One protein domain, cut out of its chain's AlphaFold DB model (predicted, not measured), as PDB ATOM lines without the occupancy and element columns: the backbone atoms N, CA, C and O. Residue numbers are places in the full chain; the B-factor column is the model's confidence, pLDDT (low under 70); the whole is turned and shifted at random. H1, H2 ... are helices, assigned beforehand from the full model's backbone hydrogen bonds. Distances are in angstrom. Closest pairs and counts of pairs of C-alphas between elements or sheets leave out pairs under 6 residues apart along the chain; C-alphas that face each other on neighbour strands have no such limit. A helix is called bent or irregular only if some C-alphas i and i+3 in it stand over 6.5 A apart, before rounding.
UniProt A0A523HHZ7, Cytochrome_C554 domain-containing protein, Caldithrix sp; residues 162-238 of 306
ATOM      1  N   THR A 162     191.646  23.221 -28.782       92.69
ATOM      2  CA  THR A 162     190.524  24.109 -29.105       92.69
ATOM      3  C   THR A 162     190.779  24.870 -30.403       92.69
ATOM      4  O   THR A 162     189.946  24.845 -31.308       92.69
ATOM      5  N   VAL A 163     191.959  25.481 -30.562       94.69
ATOM      6  CA  VAL A 163     192.330  26.193 -31.801       94.69
ATOM      7  C   VAL A 163     192.338  25.239 -32.999       94.69
ATOM      8  O   VAL A 163     191.808  25.561 -34.067       94.69
ATOM      9  N   ARG A 164     192.893  24.037 -32.825       94.25
ATOM     10  CA  ARG A 164     192.937  22.995 -33.861       94.25
ATOM     11  C   ARG A 164     191.545  22.550 -34.293       94.25
ATOM     12  O   ARG A 164     191.251  22.538 -35.484       94.25
ATOM     13  N   VAL A 165     190.677  22.224 -33.344       95.00
ATOM     14  CA  VAL A 165     189.297  21.814 -33.615       95.00
ATOM     15  C   VAL A 165     188.538  22.921 -34.336       95.00
ATOM     16  O   VAL A 165     187.929  22.660 -35.373       95.00
ATOM     17  N   MET A 166     188.630  24.162 -33.847       94.75
ATOM     18  CA  MET A 166     187.999  25.318 -34.491       94.75
ATOM     19  C   MET A 166     188.505  25.532 -35.920       94.75
ATOM     20  O   MET A 166     187.785  26.065 -36.760       94.75
ATOM     21  N   THR A 167     189.725  25.088 -36.217       95.69
ATOM     22  CA  THR A 167     190.286  25.096 -37.569       95.69
ATOM     23  C   THR A 167     189.666  23.990 -38.430       95.69
ATOM     24  O   THR A 167     189.249  24.265 -39.554       95.69
ATOM     25  N   CYS A 168     189.498  22.773 -37.899       94.69
ATOM     26  CA  CYS A 168     188.852  21.653 -38.595       94.69
ATOM     27  C   CYS A 168     187.376  21.938 -38.941       94.69
ATOM     28  O   CYS A 168     186.961  21.777 -40.092       94.69
ATOM     29  N   VAL A 169     186.576  22.404 -37.975       94.81
ATOM     30  CA  VAL A 169     185.121  22.602 -38.163       94.81
ATOM     31  C   VAL A 169     184.777  23.771 -39.094       94.81
ATOM     32  O   VAL A 169     183.629  23.918 -39.516       94.81
ATOM     33  N   ARG A 170     185.752  24.602 -39.490       93.69
ATOM     34  CA  ARG A 170     185.542  25.607 -40.549       93.69
ATOM     35  C   ARG A 170     185.117  24.959 -41.865       93.69
ATOM     36  O   ARG A 170     184.227  25.502 -42.510       93.69
ATOM     37  N   CYS A 171     185.694  23.802 -42.196       95.00
ATOM     38  CA  CYS A 171     185.433  23.084 -43.448       95.00
ATOM     39  C   CYS A 171     184.631  21.792 -43.244       95.00
ATOM     40  O   CYS A 171     183.902  21.378 -44.140       95.00
ATOM     41  N   HIS A 172     184.755  21.157 -42.075       94.62
ATOM     42  CA  HIS A 172     184.112  19.871 -41.780       94.62
ATOM     43  C   HIS A 172     182.750  19.984 -41.082       94.62
ATOM     44  O   HIS A 172     182.117  18.964 -40.851       94.62
ATOM     45  N   GLN A 173     182.296  21.199 -40.769       94.12
ATOM     46  CA  GLN A 173     180.962  21.471 -40.231       94.12
ATOM     47  C   GLN A 173     180.362  22.653 -40.998       94.12
ATOM     48  O   GLN A 173     180.585  23.821 -40.669       94.12
ATOM     49  N   ILE A 174     179.652  22.359 -42.080       94.12
ATOM     50  CA  ILE A 174     179.045  23.343 -42.974       94.12
ATOM     51  C   ILE A 174     177.606  23.552 -42.524       94.12
ATOM     52  O   ILE A 174     176.786  22.645 -42.601       94.12
ATOM     53  N   ASN A 175     177.302  24.763 -42.065       93.31
ATOM     54  CA  ASN A 175     175.988  25.144 -41.546       93.31
ATOM     55  C   ASN A 175     175.306  26.238 -42.377       93.31
ATOM     56  O   ASN A 175     174.312  26.829 -41.957       93.31
ATOM     57  N   GLU A 176     175.842  26.550 -43.553       91.75
ATOM     58  CA  GLU A 176     175.287  27.613 -44.371       91.75
ATOM     59  C   GLU A 176     174.060  27.128 -45.143       91.75
ATOM     60  O   GLU A 176     174.188  26.463 -46.169       91.75
ATOM     61  N   ARG A 177     172.869  27.522 -44.678       90.75
ATOM     62  CA  ARG A 177     171.571  27.130 -45.250       90.75
ATOM     63  C   ARG A 177     171.544  27.181 -46.780       90.75
ATOM     64  O   ARG A 177     171.260  26.169 -47.406       90.75
ATOM     65  N   LYS A 178     171.926  28.316 -47.375       90.06
ATOM     66  CA  LYS A 178     171.912  28.510 -48.833       90.06
ATOM     67  C   LYS A 178     172.751  27.472 -49.586       90.06
ATOM     68  O   LYS A 178     172.378  27.075 -50.682       90.06
ATOM     69  N   LEU A 179     173.872  27.026 -49.018       91.25
ATOM     70  CA  LEU A 179     174.685  25.958 -49.603       91.25
ATOM     71  C   LEU A 179     174.005  24.603 -49.430       91.25
ATOM     72  O   LEU A 179     173.921  23.813 -50.365       91.25
ATOM     73  N   LEU A 180     173.515  24.329 -48.227       92.75
ATOM     74  CA  LEU A 180     172.957  23.030 -47.880       92.75
ATOM     75  C   LEU A 180     171.648  22.740 -48.632       92.75
ATOM     76  O   LEU A 180     171.449  21.615 -49.079       92.75
ATOM     77  N   GLU A 181     170.808  23.750 -48.867       90.12
ATOM     78  CA  GLU A 181     169.566  23.647 -49.656       90.12
ATOM     79  C   GLU A 181     169.806  23.179 -51.098       90.12
ATOM     80  O   GLU A 181     168.917  22.620 -51.737       90.12
ATOM     81  N   THR A 182     171.029  23.332 -51.606       89.88
ATOM     82  CA  THR A 182     171.415  22.857 -52.943       89.88
ATOM     83  C   THR A 182     171.807  21.378 -52.969       89.88
ATOM     84  O   THR A 182     172.075  20.832 -54.040       89.88
ATOM     85  N   GLY A 183     171.853  20.722 -51.806       90.94
ATOM     86  CA  GLY A 183     172.331  19.351 -51.640       90.94
ATOM     87  C   GLY A 183     173.843  19.242 -51.412       90.94
ATOM     88  O   GLY A 183     174.416  18.165 -51.604       90.94
ATOM     89  N   HIS A 184     174.515  20.333 -51.030       93.81
ATOM     90  CA  HIS A 184     175.905  20.257 -50.588       93.81
ATOM     91  C   HIS A 184     176.001  19.464 -49.274       93.81
ATOM     92  O   HIS A 184     175.193  19.694 -48.374       93.81
ATOM     93  N   PRO A 185     176.987  18.559 -49.117       92.81
ATOM     94  CA  PRO A 185     177.183  17.841 -47.863       92.81
ATOM     95  C   PRO A 185     177.405  18.795 -46.687       92.81
ATOM     96  O   PRO A 185     178.134  19.778 -46.808       92.81
ATOM     97  N   THR A 186     176.827  18.472 -45.536       92.75
ATOM     98  CA  THR A 186     177.015  19.226 -44.287       92.75
ATOM     99  C   THR A 186     178.396  18.999 -43.674       92.75
ATOM    100  O   THR A 186     178.879  19.826 -42.912       92.75
ATOM    101  N   GLY A 187     179.046  17.878 -44.005       89.62
ATOM    102  CA  GLY A 187     180.248  17.411 -43.309       89.62
ATOM    103  C   GLY A 187     179.948  16.660 -42.006       89.62
ATOM    104  O   GLY A 187     180.875  16.154 -41.378       89.62
ATOM    105  N   GLU A 188     178.667  16.525 -41.643       85.38
ATOM    106  CA  GLU A 188     178.222  15.709 -40.513       85.38
ATOM    107  C   GLU A 188     178.734  14.268 -40.635       85.38
ATOM    108  O   GLU A 188     178.809  13.703 -41.730       85.38
ATOM    109  N   GLY A 189     179.123  13.683 -39.501       82.50
ATOM    110  CA  GLY A 189     179.775  12.373 -39.464       82.50
ATOM    111  C   GLY A 189     181.273  12.409 -39.784       82.50
ATOM    112  O   GLY A 189     181.879  11.353 -39.972       82.50
ATOM    113  N   PHE A 190     181.897  13.594 -39.846       91.12
ATOM    114  CA  PHE A 190     183.353  13.701 -39.859       91.12
ATOM    115  C   PHE A 190     183.950  13.073 -38.593       91.12
ATOM    116  O   PHE A 190     183.762  13.555 -37.480       91.12
ATOM    117  N   ASP A 191     184.710  11.998 -38.780       93.00
ATOM    118  CA  ASP A 191     185.403  11.300 -37.702       93.00
ATOM    119  C   ASP A 191     186.708  12.037 -37.353       93.00
ATOM    120  O   ASP A 191     187.769  11.805 -37.951       93.00
ATOM    121  N   TYR A 192     186.605  12.966 -36.396       92.00
ATOM    122  CA  TYR A 192     187.723  13.782 -35.918       92.00
ATOM    123  C   TYR A 192     188.889  12.918 -35.428       92.00
ATOM    124  O   TYR A 192     190.032  13.124 -35.841       92.00
ATOM    125  N   ILE A 193     188.607  11.903 -34.608       93.50
ATOM    126  CA  ILE A 193     189.635  11.050 -34.005       93.50
ATOM    127  C   ILE A 193     190.369  10.235 -35.059       93.50
ATOM    128  O   ILE A 193     191.600  10.141 -35.028       93.50
ATOM    129  N   LYS A 194     189.655   9.673 -36.034       93.56
ATOM    130  CA  LYS A 194     190.276   8.981 -37.164       93.56
ATOM    131  C   LYS A 194     191.097   9.933 -38.023       93.56
ATOM    132  O   LYS A 194     192.181   9.546 -38.459       93.56
ATOM    133  N   GLY A 195     190.630  11.164 -38.236       91.81
ATOM    134  CA  GLY A 195     191.391  12.215 -38.914       91.81
ATOM    135  C   GLY A 195     192.712  12.523 -38.202       91.81
ATOM    136  O   GLY A 195     193.771  12.526 -38.835       91.81
ATOM    137  N   ILE A 196     192.679  12.686 -36.877       92.12
ATOM    138  CA  ILE A 196     193.881  12.892 -36.064       92.12
ATOM    139  C   ILE A 196     194.824  11.685 -36.153       92.12
ATOM    140  O   ILE A 196     196.010  11.850 -36.442       92.12
ATOM    141  N   LYS A 197     194.304  10.466 -35.960       91.00
ATOM    142  CA  LYS A 197     195.104   9.232 -35.947       91.00
ATOM    143  C   LYS A 197     195.765   8.925 -37.283       91.00
ATOM    144  O   LYS A 197     196.943   8.582 -37.300       91.00
ATOM    145  N   ASN A 198     195.023   9.036 -38.381       87.56
ATOM    146  CA  ASN A 198     195.477   8.545 -39.681       87.56
ATOM    147  C   ASN A 198     196.206   9.601 -40.509       87.56
ATOM    148  O   ASN A 198     197.055   9.236 -41.324       87.56
ATOM    149  N   ASN A 199     195.887  10.881 -40.299       86.31
ATOM    150  CA  ASN A 199     196.410  11.968 -41.117       86.31
ATOM    151  C   ASN A 199     197.328  12.872 -40.287       86.31
ATOM    152  O   ASN A 199     198.534  12.885 -40.517       86.31
ATOM    153  N   ILE A 200     196.783  13.578 -39.292       86.75
ATOM    154  CA  ILE A 200     197.490  14.683 -38.622       86.75
ATOM    155  C   ILE A 200     198.676  14.215 -37.765       86.75
ATOM    156  O   ILE A 200     199.715  14.869 -37.762       86.75
ATOM    157  N   SER A 201     198.578  13.066 -37.090       84.75
ATOM    158  CA  SER A 201     199.692  12.497 -36.308       84.75
ATOM    159  C   SER A 201     200.957  12.275 -37.145       84.75
ATOM    160  O   SER A 201     202.067  12.473 -36.661       84.75
ATOM    161  N   ARG A 202     200.781  11.911 -38.424       83.94
ATOM    162  CA  ARG A 202     201.866  11.660 -39.380       83.94
ATOM    163  C   ARG A 202     202.484  12.941 -39.923       83.94
ATOM    164  O   ARG A 202     203.620  12.894 -40.375       83.94
ATOM    165  N   HIS A 203     201.741  14.048 -39.919       86.38
ATOM    166  CA  HIS A 203     202.285  15.352 -40.282       86.38
ATOM    167  C   HIS A 203     203.278  15.819 -39.221       86.38
ATOM    168  O   HIS A 203     204.407  16.140 -39.545       86.38
ATOM    169  N   TRP A 204     202.879  15.812 -37.951       79.25
ATOM    170  CA  TRP A 204     203.710  16.349 -36.870       79.25
ATOM    171  C   TRP A 204     204.716  15.349 -36.282       79.25
ATOM    172  O   TRP A 204     205.392  15.689 -35.316       79.25
ATOM    173  N   ASP A 205     204.773  14.135 -36.837       79.19
ATOM    174  CA  ASP A 205     205.678  13.038 -36.462       79.19
ATOM    175  C   ASP A 205     205.865  12.875 -34.943       79.19
ATOM    176  O   ASP A 205     206.974  12.733 -34.429       79.19
ATOM    177  N   TYR A 206     204.761  12.935 -34.191       78.94
ATOM    178  CA  TYR A 206     204.789  12.777 -32.738       78.94
ATOM    179  C   TYR A 206     203.814  11.712 -32.255       78.94
ATOM    180  O   TYR A 206     202.801  11.378 -32.881       78.94
ATOM    181  N   LYS A 207     204.102  11.204 -31.058       83.44
ATOM    182  CA  LYS A 207     203.232  10.264 -30.361       83.44
ATOM    183  C   LYS A 207     201.992  10.978 -29.829       83.44
ATOM    184  O   LYS A 207     202.084  11.752 -28.879       83.44
ATOM    185  N   LEU A 208     200.832  10.659 -30.400       86.75
ATOM    186  CA  LEU A 208     199.539  11.191 -29.966       86.75
ATOM    187  C   LEU A 208     199.388  11.166 -28.444       86.75
ATOM    188  O   LEU A 208     199.583  10.134 -27.795       86.75
ATOM    189  N   ARG A 209     199.019  12.318 -27.882       88.38
ATOM    190  CA  ARG A 209     198.737  12.465 -26.456       88.38
ATOM    191  C   ARG A 209     197.269  12.154 -26.204       88.38
ATOM    192  O   ARG A 209     196.437  12.284 -27.097       88.38
ATOM    193  N   ARG A 210     196.927  11.843 -24.951       89.38
ATOM    194  CA  ARG A 210     195.528  11.643 -24.537       89.38
ATOM    195  C   ARG A 210     194.638  12.832 -24.918       89.38
ATOM    196  O   ARG A 210     193.549  12.616 -25.425       89.38
ATOM    197  N   VAL A 211     195.137  14.058 -24.745       89.38
ATOM    198  CA  VAL A 211     194.411  15.294 -25.091       89.38
ATOM    199  C   VAL A 211     194.144  15.447 -26.591       89.38
ATOM    200  O   VAL A 211     193.187  16.102 -26.970       89.38
ATOM    201  N   ASP A 212     194.961  14.842 -27.459       88.50
ATOM    202  CA  ASP A 212     194.736  14.885 -28.910       88.50
ATOM    203  C   ASP A 212     193.640  13.902 -29.353       88.50
ATOM    204  O   ASP A 212     193.195  13.949 -30.497       88.50
ATOM    205  N   LEU A 213     193.241  12.993 -28.457       91.81
ATOM    206  CA  LEU A 213     192.204  11.989 -28.670       91.81
ATOM    207  C   LEU A 213     190.919  12.297 -27.887       91.81
ATOM    208  O   LEU A 213     190.042  11.442 -27.803       91.81
ATOM    209  N   ASP A 214     190.831  13.487 -27.297       92.12
ATOM    210  CA  ASP A 214     189.637  13.954 -26.608       92.12
ATOM    211  C   ASP A 214     188.653  14.556 -27.618       92.12
ATOM    212  O   ASP A 214     188.973  15.505 -28.338       92.12
ATOM    213  N   GLU A 215     187.451  13.989 -27.684       93.12
ATOM    214  CA  GLU A 215     186.379  14.473 -28.554       93.12
ATOM    215  C   GLU A 215     185.607  15.645 -27.948       93.12
ATOM    216  O   GLU A 215     184.894  16.323 -28.685       93.12
ATOM    217  N   ALA A 216     185.727  15.923 -26.646       94.81
ATOM    218  CA  ALA A 216     184.917  16.952 -25.995       94.81
ATOM    219  C   ALA A 216     185.067  18.340 -26.655       94.81
ATOM    220  O   ALA A 216     184.035  18.927 -27.001       94.81
ATOM    221  N   PRO A 217     186.285  18.838 -26.966       94.31
ATOM    222  CA  PRO A 217     186.431  20.108 -27.679       94.31
ATOM    223  C   PRO A 217     185.815  20.070 -29.084       94.31
ATOM    224  O   PRO A 217     185.235  21.060 -29.531       94.31
ATOM    225  N   TYR A 218     185.907  18.931 -29.784       94.19
ATOM    226  CA  TYR A 218     185.288  18.739 -31.100       94.19
ATOM    227  C   TYR A 218     183.763  18.797 -31.031       94.19
ATOM    228  O   TYR A 218     183.143  19.557 -31.777       94.19
ATOM    229  N   ASN A 219     183.169  18.066 -30.092       94.25
ATOM    230  CA  ASN A 219     181.728  18.041 -29.885       94.25
ATOM    231  C   ASN A 219     181.200  19.434 -29.521       94.25
ATOM    232  O   ASN A 219     180.209  19.878 -30.100       94.25
ATOM    233  N   GLN A 220     181.905  20.167 -28.655       94.69
ATOM    234  CA  GLN A 220     181.572  21.555 -28.325       94.69
ATOM    235  C   GLN A 220     181.632  22.472 -29.559       94.69
ATOM    236  O   GLN A 220     180.721  23.267 -29.798       94.69
ATOM    237  N   ALA A 221     182.667  22.347 -30.392       94.00
ATOM    238  CA  ALA A 221     182.799  23.151 -31.604       94.00
ATOM    239  C   ALA A 221     181.699  22.856 -32.636       94.00
ATOM    240  O   ALA A 221     181.163  23.786 -33.242       94.00
ATOM    241  N   VAL A 222     181.321  21.586 -32.811       93.31
ATOM    242  CA  VAL A 222     180.194  21.180 -33.665       93.31
ATOM    243  C   VAL A 222     178.876  21.747 -33.131       93.31
ATOM    244  O   VAL A 222     178.108  22.324 -33.901       93.31
ATOM    245  N   GLN A 223     178.638  21.662 -31.819       92.12
ATOM    246  CA  GLN A 223     177.447  22.227 -31.172       92.12
ATOM    247  C   GLN A 223     177.365  23.752 -31.313       92.12
ATOM    248  O   GLN A 223     176.282  24.285 -31.539       92.12
ATOM    249  N   SER A 224     178.501  24.454 -31.263       91.75
ATOM    250  CA  SER A 224     178.568  25.908 -31.483       91.75
ATOM    251  C   SER A 224     178.241  26.328 -32.925       91.75
ATOM    252  O   SER A 224     178.025  27.507 -33.209       91.75
ATOM    253  N   LYS A 225     178.198  25.362 -33.853       89.88
ATOM    254  CA  LYS A 225     177.971  25.570 -35.285       89.88
ATOM    255  C   LYS A 225     176.895  24.594 -35.798       89.88
ATOM    256  O   LYS A 225     177.187  23.729 -36.635       89.88
ATOM    257  N   PRO A 226     175.648  24.712 -35.297       89.06
ATOM    258  CA  PRO A 226     174.596  23.743 -35.574       89.06
ATOM    259  C   PRO A 226     174.229  23.745 -37.060       89.06
ATOM    260  O   PRO A 226     174.113  24.807 -37.675       89.06
ATOM    261  N   ILE A 227     174.033  22.556 -37.631       87.75
ATOM    262  CA  ILE A 227     173.507  22.400 -38.992       87.75
ATOM    263  C   ILE A 227     172.012  22.741 -38.966       87.75
ATOM    264  O   ILE A 227     171.269  22.120 -38.199       87.75
ATOM    265  N   PRO A 228     171.545  23.695 -39.793       86.38
ATOM    266  CA  PRO A 228     170.128  24.000 -39.889       86.38
ATOM    267  C   PRO A 228     169.347  22.757 -40.315       86.38
ATOM    268  O   PRO A 228     169.662  22.145 -41.334       86.38
ATOM    269  N   GLN A 229     168.310  22.413 -39.557       80.44
ATOM    270  CA  GLN A 229     167.333  21.420 -39.981       80.44
ATOM    271  C   GLN A 229     166.402  22.089 -40.992       80.44
ATOM    272  O   GLN A 229     165.754  23.088 -40.686       80.44
ATOM    273  N   PHE A 230     166.351  21.567 -42.209       75.56
ATOM    274  CA  PHE A 230     165.365  21.973 -43.198       75.56
ATOM    275  C   PHE A 230     164.975  20.753 -44.021       75.56
ATOM    276  O   PHE A 230     165.783  19.856 -44.274       75.56
ATOM    277  N   VAL A 231     163.714  20.713 -44.436       54.88
ATOM    278  CA  VAL A 231     163.276  19.737 -45.426       54.88
ATOM    279  C   VAL A 231     163.935  20.166 -46.726       54.88
ATOM    280  O   VAL A 231     163.563  21.194 -47.291       54.88
ATOM    281  N   LEU A 232     164.937  19.412 -47.192       52.41
ATOM    282  CA  LEU A 232     165.312  19.462 -48.601       52.41
ATOM    283  C   LEU A 232     164.003  19.242 -49.343       52.41
ATOM    284  O   LEU A 232     163.451  18.144 -49.260       52.41
ATOM    285  N   ALA A 233     163.464  20.287 -49.978       42.59
ATOM    286  CA  ALA A 233     162.339  20.125 -50.874       42.59
ATOM    287  C   ALA A 233     162.810  19.057 -51.848       42.59
ATOM    288  O   ALA A 233     163.723  19.313 -52.637       42.59
ATOM    289  N   SER A 234     162.305  17.829 -51.686       39.19
ATOM    290  CA  SER A 234     162.708  16.729 -52.540       39.19
ATOM    291  C   SER A 234     162.503  17.278 -53.933       39.19
ATOM    292  O   SER A 234     161.387  17.720 -54.236       39.19
ATOM    293  N   ALA A 235     163.567  17.353 -54.732       37.06
ATOM    294  CA  ALA A 235     163.412  17.625 -56.143       37.06
ATOM    295  C   ALA A 235     162.313  16.665 -56.590       37.06
ATOM    296  O   ALA A 235     162.495  15.451 -56.474       37.06
ATOM    297  N   ARG A 236     161.123  17.193 -56.915       32.53
ATOM    298  CA  ARG A 236     160.000  16.366 -57.342       32.53
ATOM    299  C   ARG A 236     160.518  15.649 -58.573       32.53
ATOM    300  O   ARG A 236     160.591  16.249 -59.639       32.53
ATOM    301  N   ILE A 237     160.913  14.392 -58.419       34.56
ATOM    302  CA  ILE A 237     160.959  13.476 -59.540       34.56
ATOM    303  C   ILE A 237     159.488  13.350 -59.933       34.56
ATOM    304  O   ILE A 237     158.687  12.936 -59.084       34.56
ATOM    305  N   PRO A 238     159.081  13.773 -61.141       32.66
ATOM    306  CA  PRO A 238     157.710  13.569 -61.584       32.66
ATOM    307  C   PRO A 238     157.388  12.070 -61.464       32.66
ATOM    308  O   PRO A 238     158.032  11.255 -62.118       32.66
TER     309      PRO A 238
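Overview. This is residues 162 to 238 of the 306 residues of the protein "Cytochrome_C554 domain-containing protein" of Caldithrix sp (UniProt A0A523HHZ7). A loose, drawn-out loop of short helices: H1 and H5 pair near the middle, H3 and H4 make one end, and little H2 sits toward the other, reached by unnamed stretches. Residues 224 to 238 form a tail that runs on past H2 and adds to the length. The printed part has 77 residues with five named helices, H1 to H5 in order, and no named strand; its class is all helix. It is loose, with a radius of gyration of the C-alphas of 15.6 A, and spans 55 by 23 by 14 A, a rod.

Along the chain. H1, residues 162 to 172, begins at C-alpha 162 (190.524, 24.109, -29.105) and is 14.8 A long. H2 is residues 177 to 180, 5.1 A. H3, residues 192 to 203, is 15.3 A long and only just irregular: C-alphas 198 and 201 are 6.7 A apart. H4 is residues 210 to 213, 5.3 A. H5, residues 216 to 223, 10.5 A, ends at C-alpha 223 (177.447, 22.227, -31.172).

Arrangement. H1 and H5 touch, the same way at a steep tilt of 41 degrees; their closest C-alphas, of Val 165 and Tyr 218, are 5.6 A apart. H1 and H3 are near each other. H3 and H5 are close but not clearly touching, the closest C-alphas, of Tyr 192 and Tyr 218, 7.3 A apart. H3, with residues 193 to 196 alone, only just touches H4, with 3 pairs of C-alphas within 8 A; the closest, of Ile 193 and Leu 213, are 6.0 A apart. H2 touches no helix. Every O i to N i+4 pair is within hydrogen-bond range in H5, 5 of 7 in H1 and 6 of 8 in H3; H2 and H4 are too short for such a pair.

Size, cuts and confidence. The C-alphas farthest apart, of Lys 207 and Pro 238, are 55.3 A apart. The printed part has no cut. The link from H2 to H3 is long, with 11 residues. Mean pLDDT of the printed part is 85.2; residues 231 to 238 are under 70.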